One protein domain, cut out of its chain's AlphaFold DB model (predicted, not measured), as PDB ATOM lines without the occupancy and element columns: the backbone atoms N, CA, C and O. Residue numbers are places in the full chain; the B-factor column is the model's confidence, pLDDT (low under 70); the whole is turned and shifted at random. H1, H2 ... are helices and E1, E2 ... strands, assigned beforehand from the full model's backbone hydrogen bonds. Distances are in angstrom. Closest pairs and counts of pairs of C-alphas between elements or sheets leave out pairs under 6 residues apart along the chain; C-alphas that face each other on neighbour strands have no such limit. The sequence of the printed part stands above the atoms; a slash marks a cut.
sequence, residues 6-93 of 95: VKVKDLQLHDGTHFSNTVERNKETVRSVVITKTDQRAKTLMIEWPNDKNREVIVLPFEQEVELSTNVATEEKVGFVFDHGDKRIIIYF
ATOM      1  N   VAL A   6      33.064 140.315 -15.209       94.06
ATOM      2  CA  VAL A   6      33.055 141.710 -14.749       94.06
ATOM      3  C   VAL A   6      33.968 142.545 -15.633       94.06
ATOM      4  O   VAL A   6      34.938 142.030 -16.188       94.06
ATOM      5  N   LYS A   7      33.695 143.843 -15.764       95.88
ATOM      6  CA  LYS A   7      34.598 144.733 -16.499       95.88
ATOM      7  C   LYS A   7      35.846 145.020 -15.676       95.88
ATOM      8  O   LYS A   7      35.775 145.135 -14.455       95.88
ATOM      9  N   VAL A   8      36.977 145.217 -16.348       94.69
ATOM     10  CA  VAL A   8      38.260 145.537 -15.701       94.69
ATOM     11  C   VAL A   8      38.156 146.760 -14.781       94.69
ATOM     12  O   VAL A   8      38.707 146.748 -13.684       94.69
ATOM     13  N   LYS A   9      37.400 147.794 -15.169       93.50
ATOM     14  CA  LYS A   9      37.182 148.978 -14.314       93.50
ATOM     15  C   LYS A   9      36.458 148.682 -12.994       93.50
ATOM     16  O   LYS A   9      36.636 149.417 -12.029       93.50
ATOM     17  N   ASP A  10      35.663 147.615 -12.951       92.25
ATOM     18  CA  ASP A  10      34.838 147.248 -11.797       92.25
ATOM     19  C   ASP A  10      35.588 146.314 -10.828       92.25
ATOM     20  O   ASP A  10      35.055 145.944  -9.780       92.25
ATOM     21  N   LEU A  11      36.839 145.953 -11.146       89.12
ATOM     22  CA  LEU A  11      37.698 145.122 -10.298       89.12
ATOM     23  C   LEU A  11      38.165 145.829  -9.026       89.12
ATOM     24  O   LEU A  11      38.631 145.154  -8.116       89.12
ATOM     25  N   GLN A  12      38.071 147.164  -8.973       83.44
ATOM     26  CA  GLN A  12      38.608 147.982  -7.876       83.44
ATOM     27  C   GLN A  12      40.100 147.710  -7.610       83.44
ATOM     28  O   GLN A  12      40.583 147.843  -6.489       83.44
ATOM     29  N   LEU A  13      40.843 147.315  -8.649       83.19
ATOM     30  CA  LEU A  13      42.265 147.037  -8.530       83.19
ATOM     31  C   LEU A  13      43.042 148.349  -8.386       83.19
ATOM     32  O   LEU A  13      42.898 149.256  -9.206       83.19
ATOM     33  N   HIS A  14      43.894 148.421  -7.369       82.00
ATOM     34  CA  HIS A  14      44.804 149.540  -7.165       82.00
ATOM     35  C   HIS A  14      46.177 149.272  -7.783       82.00
ATOM     36  O   HIS A  14      46.611 148.125  -7.945       82.00
ATOM     37  N   ASP A  15      46.873 150.362  -8.102       91.38
ATOM     38  CA  ASP A  15      48.282 150.329  -8.468       91.38
ATOM     39  C   ASP A  15      49.079 149.646  -7.359       91.38
ATOM     40  O   ASP A  15      48.941 149.981  -6.181       91.38
ATOM     41  N   GLY A  16      49.905 148.671  -7.720       91.31
ATOM     42  CA  GLY A  16      50.582 147.885  -6.705       91.31
ATOM     43  C   GLY A  16      51.272 146.648  -7.231       91.31
ATOM     44  O   GLY A  16      51.379 146.411  -8.431       91.31
ATOM     45  N   THR A  17      51.780 145.872  -6.286       92.00
ATOM     46  CA  THR A  17      52.400 144.575  -6.534       92.00
ATOM     47  C   THR A  17      51.403 143.501  -6.136       92.00
ATOM     48  O   THR A  17      50.875 143.579  -5.039       92.00
ATOM     49  N   HIS A  18      51.147 142.511  -6.985       92.06
ATOM     50  CA  HIS A  18      50.162 141.455  -6.736       92.06
ATOM     51  C   HIS A  18      50.750 140.079  -7.023       92.06
ATOM     52  O   HIS A  18      51.732 139.945  -7.759       92.06
ATOM     53  N   PHE A  19      50.133 139.037  -6.471       91.94
ATOM     54  CA  PHE A  19      50.453 137.667  -6.859       91.94
ATOM     55  C   PHE A  19      49.703 137.284  -8.128       91.94
ATOM     56  O   PHE A  19      48.565 137.693  -8.356       91.94
ATOM     57  N   SER A  20      50.339 136.445  -8.935       92.31
ATOM     58  CA  SER A  20      49.765 135.891 -10.148       92.31
ATOM     59  C   SER A  20      50.037 134.398 -10.253       92.31
ATOM     60  O   SER A  20      51.102 133.918  -9.859       92.31
ATOM     61  N   ASN A  21      49.084 133.687 -10.843       92.25
ATOM     62  CA  ASN A  21      49.282 132.337 -11.344       92.25
ATOM     63  C   ASN A  21      49.055 132.340 -12.853       92.25
ATOM     64  O   ASN A  21      48.031 132.827 -13.325       92.25
ATOM     65  N   THR A  22      49.990 131.762 -13.595       90.50
ATOM     66  CA  THR A  22      49.866 131.545 -15.037       90.50
ATOM     67  C   THR A  22      49.741 130.054 -15.290       90.50
ATOM     68  O   THR A  22      50.587 129.272 -14.856       90.50
ATOM     69  N   VAL A  23      48.671 129.656 -15.969       89.75
ATOM     70  CA  VAL A  23      48.393 128.269 -16.337       89.75
ATOM     71  C   VAL A  23      48.512 128.150 -17.848       89.75
ATOM     72  O   VAL A  23      47.686 128.687 -18.582       89.75
ATOM     73  N   GLU A  24      49.529 127.437 -18.316       87.81
ATOM     74  CA  GLU A  24      49.680 127.084 -19.727       87.81
ATOM     75  C   GLU A  24      49.050 125.714 -19.986       87.81
ATOM     76  O   GLU A  24      49.207 124.772 -19.202       87.81
ATOM     77  N   ARG A  25      48.328 125.583 -21.101       69.56
ATOM     78  CA  ARG A  25      47.694 124.320 -21.494       69.56
ATOM     79  C   ARG A  25      48.804 123.286 -21.728       69.56
ATOM     80  O   ARG A  25      49.501 123.357 -22.733       69.56
ATOM     81  N   ASN A  26      48.953 122.334 -20.801       76.31
ATOM     82  CA  ASN A  26      49.975 121.267 -20.756       76.31
ATOM     83  C   ASN A  26      51.290 121.586 -20.021       76.31
ATOM     84  O   ASN A  26      52.243 120.817 -20.157       76.31
ATOM     85  N   LYS A  27      51.366 122.659 -19.229       78.69
ATOM     86  CA  LYS A  27      52.514 122.887 -18.335       78.69
ATOM     87  C   LYS A  27      52.074 123.073 -16.891       78.69
ATOM     88  O   LYS A  27      50.888 123.199 -16.588       78.69
ATOM     89  N   GLU A  28      53.055 123.059 -15.998       79.75
ATOM     90  CA  GLU A  28      52.848 123.392 -14.596       79.75
ATOM     91  C   GLU A  28      52.361 124.837 -14.442       79.75
ATOM     92  O   GLU A  28      52.723 125.728 -15.213       79.75
ATOM     93  N   THR A  29      51.549 125.070 -13.413       85.31
ATOM     94  CA  THR A  29      51.150 126.420 -13.022       85.31
ATOM     95  C   THR A  29      52.365 127.183 -12.507       85.31
ATOM     96  O   THR A  29      52.951 126.814 -11.487       85.31
ATOM     97  N   VAL A  30      52.697 128.294 -13.158       88.19
ATOM     98  CA  VAL A  30      53.790 129.174 -12.742       88.19
ATOM     99  C   VAL A  30      53.244 130.238 -11.800       88.19
ATOM    100  O   VAL A  30      52.321 130.976 -12.148       88.19
ATOM    101  N   ARG A  31      53.826 130.330 -10.601       90.44
ATOM    102  CA  ARG A  31      53.526 131.397  -9.637       90.44
ATOM    103  C   ARG A  31      54.504 132.543  -9.827       90.44
ATOM    104  O   ARG A  31      55.710 132.311  -9.880       90.44
ATOM    105  N   SER A  32      54.004 133.771  -9.884       90.00
ATOM    106  CA  SER A  32      54.848 134.959 -10.007       90.00
ATOM    107  C   SER A  32      54.253 136.156  -9.281       90.00
ATOM    108  O   SER A  32      53.088 136.168  -8.895       90.00
ATOM    109  N   VAL A  33      55.067 137.191  -9.137       91.25
ATOM    110  CA  VAL A  33      54.647 138.532  -8.747       91.25
ATOM    111  C   VAL A  33      54.456 139.377 -10.006       91.25
ATOM    112  O   VAL A  33      55.245 139.252 -10.945       91.25
ATOM    113  N   VAL A  34      53.427 140.223 -10.015       92.44
ATOM    114  CA  VAL A  34      53.173 141.230 -11.052       92.44
ATOM    115  C   VAL A  34      53.094 142.619 -10.452       92.44
ATOM    116  O   VAL A  34      52.741 142.782  -9.286       92.44
ATOM    117  N   ILE A  35      53.375 143.623 -11.267       93.19
ATOM    118  CA  ILE A  35      53.096 145.022 -10.971       93.19
ATOM    119  C   ILE A  35      51.900 145.434 -11.817       93.19
ATOM    120  O   ILE A  35      51.899 145.234 -13.031       93.19
ATOM    121  N   THR A  36      50.891 146.020 -11.185       94.00
ATOM    122  CA  THR A  36      49.718 146.551 -11.872       94.00
ATOM    123  C   THR A  36      49.678 148.063 -11.773       94.00
ATOM    124  O   THR A  36      49.993 148.631 -10.726       94.00
ATOM    125  N   LYS A  37      49.286 148.719 -12.865       94.75
ATOM    126  CA  LYS A  37      49.077 150.169 -12.913       94.75
ATOM    127  C   LYS A  37      47.819 150.504 -13.688       94.75
ATOM    128  O   LYS A  37      47.601 149.984 -14.779       94.75
ATOM    129  N   THR A  38      47.013 151.394 -13.141       93.88
ATOM    130  CA  THR A  38      45.792 151.893 -13.756       93.88
ATOM    131  C   THR A  38      46.062 153.247 -14.401       93.88
ATOM    132  O   THR A  38      46.550 154.178 -13.769       93.88
ATOM    133  N   ASP A  39      45.729 153.378 -15.683       93.94
ATOM    134  CA  ASP A  39      45.733 154.662 -16.377       93.94
ATOM    135  C   ASP A  39      44.285 155.083 -16.626       93.94
ATOM    136  O   ASP A  39      43.594 154.564 -17.507       93.94
ATOM    137  N   GLN A  40      43.816 156.045 -15.833       91.25
ATOM    138  CA  GLN A  40      42.451 156.567 -15.925       91.25
ATOM    139  C   GLN A  40      42.204 157.353 -17.219       91.25
ATOM    140  O   GLN A  40      41.077 157.392 -17.714       91.25
ATOM    141  N   ARG A  41      43.243 157.975 -17.790       94.06
ATOM    142  CA  ARG A  41      43.123 158.769 -19.016       94.06
ATOM    143  C   ARG A  41      43.048 157.859 -20.236       94.06
ATOM    144  O   ARG A  41      42.190 158.071 -21.091       94.06
ATOM    145  N   ALA A  42      43.923 156.859 -20.302       94.94
ATOM    146  CA  ALA A  42      43.911 155.846 -21.354       94.94
ATOM    147  C   ALA A  42      42.786 154.811 -21.169       94.94
ATOM    148  O   ALA A  42      42.432 154.122 -22.122       94.94
ATOM    149  N   LYS A  43      42.183 154.747 -19.971       95.69
ATOM    150  CA  LYS A  43      41.155 153.774 -19.575       95.69
ATOM    151  C   LYS A  43      41.662 152.334 -19.700       95.69
ATOM    152  O   LYS A  43      41.011 151.484 -20.310       95.69
ATOM    153  N   THR A  44      42.837 152.071 -19.133       96.69
ATOM    154  CA  THR A  44      43.523 150.774 -19.228       96.69
ATOM    155  C   THR A  44      44.136 150.343 -17.906       96.69
ATOM    156  O   THR A  44      44.613 151.165 -17.125       96.69
ATOM    157  N   LEU A  45      44.182 149.034 -17.687       95.81
ATOM    158  CA  LEU A  45      44.976 148.374 -16.661       95.81
ATOM    159  C   LEU A  45      46.215 147.757 -17.316       95.81
ATOM    160  O   LEU A  45      46.093 146.928 -18.213       95.81
ATOM    161  N   MET A  46      47.398 148.141 -16.859       95.81
ATOM    162  CA  MET A  46      48.672 147.548 -17.253       95.81
ATOM    163  C   MET A  46      49.116 146.519 -16.213       95.81
ATOM    164  O   MET A  46      48.994 146.769 -15.014       95.81
ATOM    165  N   ILE A  47      49.650 145.390 -16.672       94.69
ATOM    166  CA  ILE A  47      50.162 144.283 -15.860       94.69
ATOM    167  C   ILE A  47      51.556 143.925 -16.382       94.69
ATOM    168  O   ILE A  47      51.718 143.643 -17.568       94.69
ATOM    169  N   GLU A  48      52.556 143.945 -15.508       92.81
ATOM    170  CA  GLU A  48      53.962 143.701 -15.845       92.81
ATOM    171  C   GLU A  48      54.566 142.631 -14.926       92.81
ATOM    172  O   GLU A  48      54.396 142.686 -13.708       92.81
ATOM    173  N   TRP A  49      55.322 141.687 -15.497       90.69
ATOM    174  CA  TRP A  49      56.117 140.709 -14.746       90.69
ATOM    175  C   TRP A  49      57.565 141.206 -14.602       90.69
ATOM    176  O   TRP A  49      58.358 141.048 -15.533       90.69
ATOM    177  N   PRO A  50      57.962 141.774 -13.445       84.44
ATOM    178  CA  PRO A  50      59.270 142.420 -13.300       84.44
ATOM    179  C   PRO A  50      60.454 141.447 -13.400       84.44
ATOM    180  O   PRO A  50      61.555 141.850 -13.772       84.44
ATOM    181  N   ASN A  51      60.229 140.170 -13.071       79.38
ATOM    182  CA  ASN A  51      61.262 139.131 -13.021       79.38
ATOM    183  C   ASN A  51      61.274 138.219 -14.255       79.38
ATOM    184  O   ASN A  51      62.104 137.310 -14.325       79.38
ATOM    185  N   ASP A  52      60.375 138.435 -15.216       77.38
ATOM    186  CA  ASP A  52      60.413 137.692 -16.469       77.38
ATOM    187  C   ASP A  52      61.459 138.322 -17.400       77.38
ATOM    188  O   ASP A  52      61.429 139.521 -17.696       77.38
ATOM    189  N   LYS A  53      62.410 137.505 -17.870       64.56
ATOM    190  CA  LYS A  53      63.458 137.941 -18.808       64.56
ATOM    191  C   LYS A  53      62.868 138.452 -20.125       64.56
ATOM    192  O   LYS A  53      63.520 139.249 -20.793       64.56
ATOM    193  N   ASN A  54      61.645 138.038 -20.453       64.75
ATOM    194  CA  ASN A  54      60.901 138.470 -21.628       64.75
ATOM    195  C   ASN A  54      59.834 139.531 -21.317       64.75
ATOM    196  O   ASN A  54      58.886 139.612 -22.086       64.75
ATOM    197  N   ARG A  55      59.979 140.310 -20.222       63.94
ATOM    198  CA  ARG A  55      59.152 141.478 -19.819       63.94
ATOM    199  C   ARG A  55      57.843 141.616 -20.600       63.94
ATOM    200  O   ARG A  55      57.671 142.531 -21.407       63.94
ATOM    201  N   GLU A  56      56.939 140.670 -20.383       77.31
ATOM    202  CA  GLU A  56      55.640 140.695 -21.030       77.31
ATOM    203  C   GLU A  56      54.805 141.751 -20.300       77.31
ATOM    204  O   GLU A  56      54.603 141.673 -19.084       77.31
ATOM    205  N   VAL A  57      54.395 142.789 -21.030       90.69
ATOM    206  CA  VAL A  57      53.481 143.819 -20.531       90.69
ATOM    207  C   VAL A  57      52.131 143.579 -21.178       90.69
ATOM    208  O   VAL A  57      51.987 143.688 -22.395       90.69
ATOM    209  N   ILE A  58      51.135 143.278 -20.354       94.25
ATOM    210  CA  ILE A  58      49.758 143.091 -20.795       94.25
ATOM    211  C   ILE A  58      48.976 144.358 -20.473       94.25
ATOM    212  O   ILE A  58      49.013 144.859 -19.351       94.25
ATOM    213  N   VAL A  59      48.245 144.870 -21.461       95.69
ATOM    214  CA  VAL A  59      47.366 146.030 -21.302       95.69
ATOM    215  C   VAL A  59      45.930 145.589 -21.544       95.69
ATOM    216  O   VAL A  59      45.578 145.180 -22.647       95.69
ATOM    217  N   LEU A  60      45.101 145.683 -20.508       96.50
ATOM    218  CA  LEU A  60      43.678 145.367 -20.552       96.50
ATOM    219  C   LEU A  60      42.858 146.666 -20.597       96.50
ATOM    220  O   LEU A  60      42.958 147.485 -19.679       96.50
ATOM    221  N   PRO A  61      42.021 146.889 -21.624       97.06
ATOM    222  CA  PRO A  61      41.072 147.995 -21.635       97.06
ATOM    223  C   PRO A  61      40.057 147.883 -20.494       97.06
ATOM    224  O   PRO A  61      39.578 146.801 -20.177       97.06
ATOM    225  N   PHE A  62      39.645 149.010 -19.922       95.94
ATOM    226  CA  PHE A  62      38.667 149.059 -18.828       95.94
ATOM    227  C   PHE A  62      37.302 148.456 -19.164       95.94
ATOM    228  O   PHE A  62      36.612 147.972 -18.269       95.94
ATOM    229  N   GLU A  63      36.912 148.492 -20.438       96.31
ATOM    230  CA  GLU A  63      35.657 147.907 -20.917       96.31
ATOM    231  C   GLU A  63      35.777 146.413 -21.252       96.31
ATOM    232  O   GLU A  63      34.758 145.786 -21.534       96.31
ATOM    233  N   GLN A  64      36.984 145.835 -21.215       95.94
ATOM    234  CA  GLN A  64      37.164 144.395 -21.376       95.94
ATOM    235  C   GLN A  64      36.536 143.658 -20.192       95.94
ATOM    236  O   GLN A  64      36.672 144.076 -19.041       95.94
ATOM    237  N   GLU A  65      35.876 142.540 -20.484       96.00
ATOM    238  CA  GLU A  65      35.356 141.635 -19.469       96.00
ATOM    239  C   GLU A  65      36.396 140.578 -19.096       96.00
ATOM    240  O   GLU A  65      37.055 139.984 -19.953       96.00
ATOM    241  N   VAL A  66      36.520 140.336 -17.798       95.50
ATOM    242  CA  VAL A  66      37.359 139.300 -17.202       95.50
ATOM    243  C   VAL A  66      36.526 138.466 -16.238       95.50
ATOM    244  O   VAL A  66      35.484 138.902 -15.750       95.50
ATOM    245  N   GLU A  67      36.968 137.248 -15.966       95.19
ATOM    246  CA  GLU A  67      36.289 136.354 -15.034       95.19
ATOM    247  C   GLU A  67      36.704 136.715 -13.601       95.19
ATOM    248  O   GLU A  67      37.886 136.731 -13.270       95.19
ATOM    249  N   LEU A  68      35.745 137.021 -12.731       92.38
ATOM    250  CA  LEU A  68      36.009 137.269 -11.320       92.38
ATOM    251  C   LEU A  68      36.343 135.946 -10.620       92.38
ATOM    252  O   LEU A  68      35.569 134.990 -10.682       92.38
ATOM    253  N   SER A  69      37.476 135.906  -9.924       89.75
ATOM    254  CA  SER A  69      37.877 134.757  -9.116       89.75
ATOM    255  C   SER A  69      37.358 134.932  -7.694       89.75
ATOM    256  O   SER A  69      37.687 135.914  -7.024       89.75
ATOM    257  N   THR A  70      36.591 133.960  -7.210       86.94
ATOM    258  CA  THR A  70      36.101 133.915  -5.828       86.94
ATOM    259  C   THR A  70      36.645 132.695  -5.095       86.94
ATOM    260  O   THR A  70      36.919 131.652  -5.694       86.94
ATOM    261  N   ASN A  71      36.832 132.820  -3.785       82.50
ATOM    262  CA  ASN A  71      37.083 131.675  -2.926       82.50
ATOM    263  C   ASN A  71      35.788 130.860  -2.820       82.50
ATOM    264  O   ASN A  71      34.762 131.379  -2.400       82.50
ATOM    265  N   VAL A  72      35.829 129.579  -3.184       80.88
ATOM    266  CA  VAL A  72      34.637 128.713  -3.167       80.88
ATOM    267  C   VAL A  72      34.119 128.470  -1.742       80.88
ATOM    268  O   VAL A  72      32.933 128.225  -1.565       80.88
ATOM    269  N   ALA A  73      34.986 128.538  -0.729       81.75
ATOM    270  CA  ALA A  73      34.614 128.280   0.660       81.75
ATOM    271  C   ALA A  73      34.027 129.510   1.374       81.75
ATOM    272  O   ALA A  73      33.163 129.346   2.230       81.75
ATOM    273  N   THR A  74      34.503 130.719   1.054       82.25
ATOM    274  CA  THR A  74      34.095 131.971   1.729       82.25
ATOM    275  C   THR A  74      33.265 132.904   0.847       82.25
ATOM    276  O   THR A  74      32.770 133.912   1.335       82.25
ATOM    277  N   GLU A  75      33.130 132.597  -0.447       80.38
ATOM    278  CA  GLU A  75      32.542 133.453  -1.495       80.38
ATOM    279  C   GLU A  75      33.235 134.816  -1.684       80.38
ATOM    280  O   GLU A  75      32.808 135.643  -2.493       80.38
ATOM    281  N   GLU A  76      34.353 135.046  -0.999       84.00
ATOM    282  CA  GLU A  76      35.103 136.291  -1.083       84.00
ATOM    283  C   GLU A  76      35.769 136.443  -2.449       84.00
ATOM    284  O   GLU A  76      36.280 135.484  -3.039       84.00
ATOM    285  N   LYS A  77      35.802 137.678  -2.954       85.69
ATOM    286  CA  LYS A  77      36.535 138.017  -4.174       85.69
ATOM    287  C   LYS A  77      38.029 137.929  -3.883       85.69
ATOM    288  O   LYS A  77      38.536 138.689  -3.068       85.69
ATOM    289  N   VAL A  78      38.727 137.032  -4.569       88.81
ATOM    290  CA  VAL A  78      40.173 136.827  -4.375       88.81
ATOM    291  C   VAL A  78      41.006 137.376  -5.519       88.81
ATOM    292  O   VAL A  78      42.222 137.458  -5.391       88.81
ATOM    293  N   GLY A  79      40.387 137.732  -6.644       92.62
ATOM    294  CA  GLY A  79      41.111 138.216  -7.807       92.62
ATOM    295  C   GLY A  79      40.294 138.173  -9.086       92.62
ATOM    296  O   GLY A  79      39.064 138.117  -9.062       92.62
ATOM    297  N   PHE A  80      40.986 138.140 -10.216       94.69
ATOM    298  CA  PHE A  80      40.381 138.020 -11.537       94.69
ATOM    299  C   PHE A  80      41.232 137.169 -12.474       94.69
ATOM    300  O   PHE A  80      42.420 136.949 -12.244       94.69
ATOM    301  N   VAL A  81      40.592 136.676 -13.526       94.88
ATOM    302  CA  VAL A  81      41.141 135.710 -14.465       94.88
ATOM    303  C   VAL A  81      40.885 136.177 -15.887       94.88
ATOM    304  O   VAL A  81      39.771 136.570 -16.234       94.88
ATOM    305  N   PHE A  82      41.908 136.105 -16.724       94.94
ATOM    306  CA  PHE A  82      41.799 136.393 -18.148       94.94
ATOM    307  C   PHE A  82      42.718 135.473 -18.947       94.94
ATOM    308  O   PHE A  82      43.739 134.999 -18.447       94.94
ATOM    309  N   ASP A  83      42.341 135.216 -20.193       93.12
ATOM    310  CA  ASP A  83      43.146 134.424 -21.114       93.12
ATOM    311  C   ASP A  83      44.016 135.363 -21.968       93.12
ATOM    312  O   ASP A  83      43.555 136.409 -22.436       93.12
ATOM    313  N   HIS A  84      45.282 135.001 -22.165       90.12
ATOM    314  CA  HIS A  84      46.232 135.709 -23.017       90.12
ATOM    315  C   HIS A  84      47.031 134.698 -23.844       90.12
ATOM    316  O   HIS A  84      47.901 133.999 -23.327       90.12
ATOM    317  N   GLY A  85      46.709 134.585 -25.134       88.12
ATOM    318  CA  GLY A  85      47.269 133.532 -25.982       88.12
ATOM    319  C   GLY A  85      46.836 132.141 -25.506       88.12
ATOM    320  O   GLY A  85      45.645 131.849 -25.426       88.12
ATOM    321  N   ASP A  86      47.804 131.280 -25.200       88.25
ATOM    322  CA  ASP A  86      47.617 129.931 -24.650       88.25
ATOM    323  C   ASP A  86      47.689 129.874 -23.112       88.25
ATOM    324  O   ASP A  86      47.560 128.796 -22.517       88.25
ATOM    325  N   LYS A  87      47.869 131.034 -22.472       89.50
ATOM    326  CA  LYS A  87      47.964 131.197 -21.023       89.50
ATOM    327  C   LYS A  87      46.623 131.625 -20.441       89.50
ATOM    328  O   LYS A  87      45.999 132.569 -20.918       89.50
ATOM    329  N   ARG A  88      46.234 131.000 -19.334       92.81
ATOM    330  CA  ARG A  88      45.191 131.497 -18.432       92.81
ATOM    331  C   ARG A  88      45.854 132.133 -17.220       92.81
ATOM    332  O   ARG A  88      46.561 131.454 -16.476       92.81
ATOM    333  N   ILE A  89      45.638 133.427 -17.028       93.25
ATOM    334  CA  ILE A  89      46.313 134.230 -16.009       93.25
ATOM    335  C   ILE A  89      45.315 134.585 -14.917       93.25
ATOM    336  O   ILE A  89      44.229 135.080 -15.200       93.25
ATOM    337  N   ILE A  90      45.693 134.337 -13.668       93.62
ATOM    338  CA  ILE A  90      44.937 134.682 -12.466       93.62
ATOM    339  C   ILE A  90      45.750 135.724 -11.708       93.62
ATOM    340  O   ILE A  90      46.898 135.448 -11.364       93.62
ATOM    341  N   ILE A  91      45.169 136.886 -11.426       93.75
ATOM    342  CA  ILE A  91      45.767 137.929 -10.585       93.75
ATOM    343  C   ILE A  91      44.975 138.008  -9.288       93.75
ATOM    344  O   ILE A  91      43.755 138.167  -9.325       93.75
ATOM    345  N   TYR A  92      45.663 137.898  -8.156       91.69
ATOM    346  CA  TYR A  92      45.049 137.950  -6.834       91.69
ATOM    347  C   TYR A  92      45.007 139.382  -6.310       91.69
ATOM    348  O   TYR A  92      46.004 140.094  -6.401       91.69
ATOM    349  N   PHE A  93      43.882 139.783  -5.722       85.94
ATOM    350  CA  PHE A  93      43.812 141.016  -4.947       85.94
ATOM    351  C   PHE A  93      44.644 140.830  -3.672       85.94
ATOM    352  O   PHE A  93      44.457 139.845  -2.955       85.94
TER     353      PHE A  93
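AT A GLANCE: This is residues 6 to 93 of the 95 residues of the protein "Acyl-CoA dehydrogenase" of Weissella oryzae (strain DSM 25784 / JCM 18191 / LMG 30913 / SG25) (UniProt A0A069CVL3). A single antiparallel sheet of seven strands, strongly twisted and curled, makes a trough that does not close into a barrel, with its edge strands E4 and E5 apart. The one-turn helix H1 sits at the opening, near the ends of E4 and E5 that the chain joins by a tight link. The printed part has 88 residues, with one named helix and seven named strands in the order H1 E1 E2 E3 E4 E5 E6 E7; the sheet runs E4 E3 E2 E1 E7 E6 E5, and the class is mostly strand. The whole is compact, with a radius of gyration of the C-alphas of 12.7 A and spans of 36 by 36 by 21 A.

IN THESE COORDINATES: E2, residues 30 to 39, is the longest strand, 27.0 A from C-alpha 30 at (53.790, 129.174, -12.742) to C-alpha 39, and it bends by 54 degrees at residue 33. E1, residues 16 to 24, measures 24.6 A, and E6, residues 77 to 84, 21.3 A. E7 holds residues 87 to 92 and ends at C-alpha 92, (45.049, 137.950, -6.834). E3 holds residues 44 to 48, E4 57 to 61 and E5 65 to 70. H1, residues 8 to 11, begins at C-alpha 8, (38.260, 145.537, -15.701).

HOW THE PARTS SIT: The sheet holds two meanders, rows of strands each the antiparallel neighbour of the one before: E1 E2 E3 E4 and E5 E6 E7. E1 of the one meander and E7 of the other are neighbours, antiparallel with an angle of 149 degrees between their directions, and N 23 and O 88 are within hydrogen-bond range at 2.8 A. In the hairpin E1 and E2, N 18 and O 34 are 2.8 A apart; in E2 and E3, N 37 and O 46 are 2.9 A apart. E3 and E4 form a hairpin with N 45 and O 60 at 2.8 A. On the other side of E1, hairpin E6 and E7 has N 82 and O 89 at 3.0 A, and hairpin E5 and E6 has N 67 and O 81 at 2.9 A. Residues 6 to 7 pair antiparallel with residues 65 to 66 of E5. H1 is on the sheet at a height of 5.2 A, over none of its strands. Its closest C-alphas to E5 are those of Val 8 and Glu 65, 6.2 A, and to E4 those of Val 8 and Pro 61, 7.0 A. H1 is too short for an O i to N i+4 pair; its one O i to N i+3 pair is within hydrogen-bond range.

THE WHOLE: The C-alphas farthest apart, of Asn 26 and Arg 41, are 38.2 A apart. The printed part has no cut and no long link; E3 to E4 and E5 to E6 are short, the others tight. From edge to edge the strands' lines turn by 104 degrees. The mean pLDDT of the printed part is 89.2, with residue 25 and residues 53 to 55 under 70.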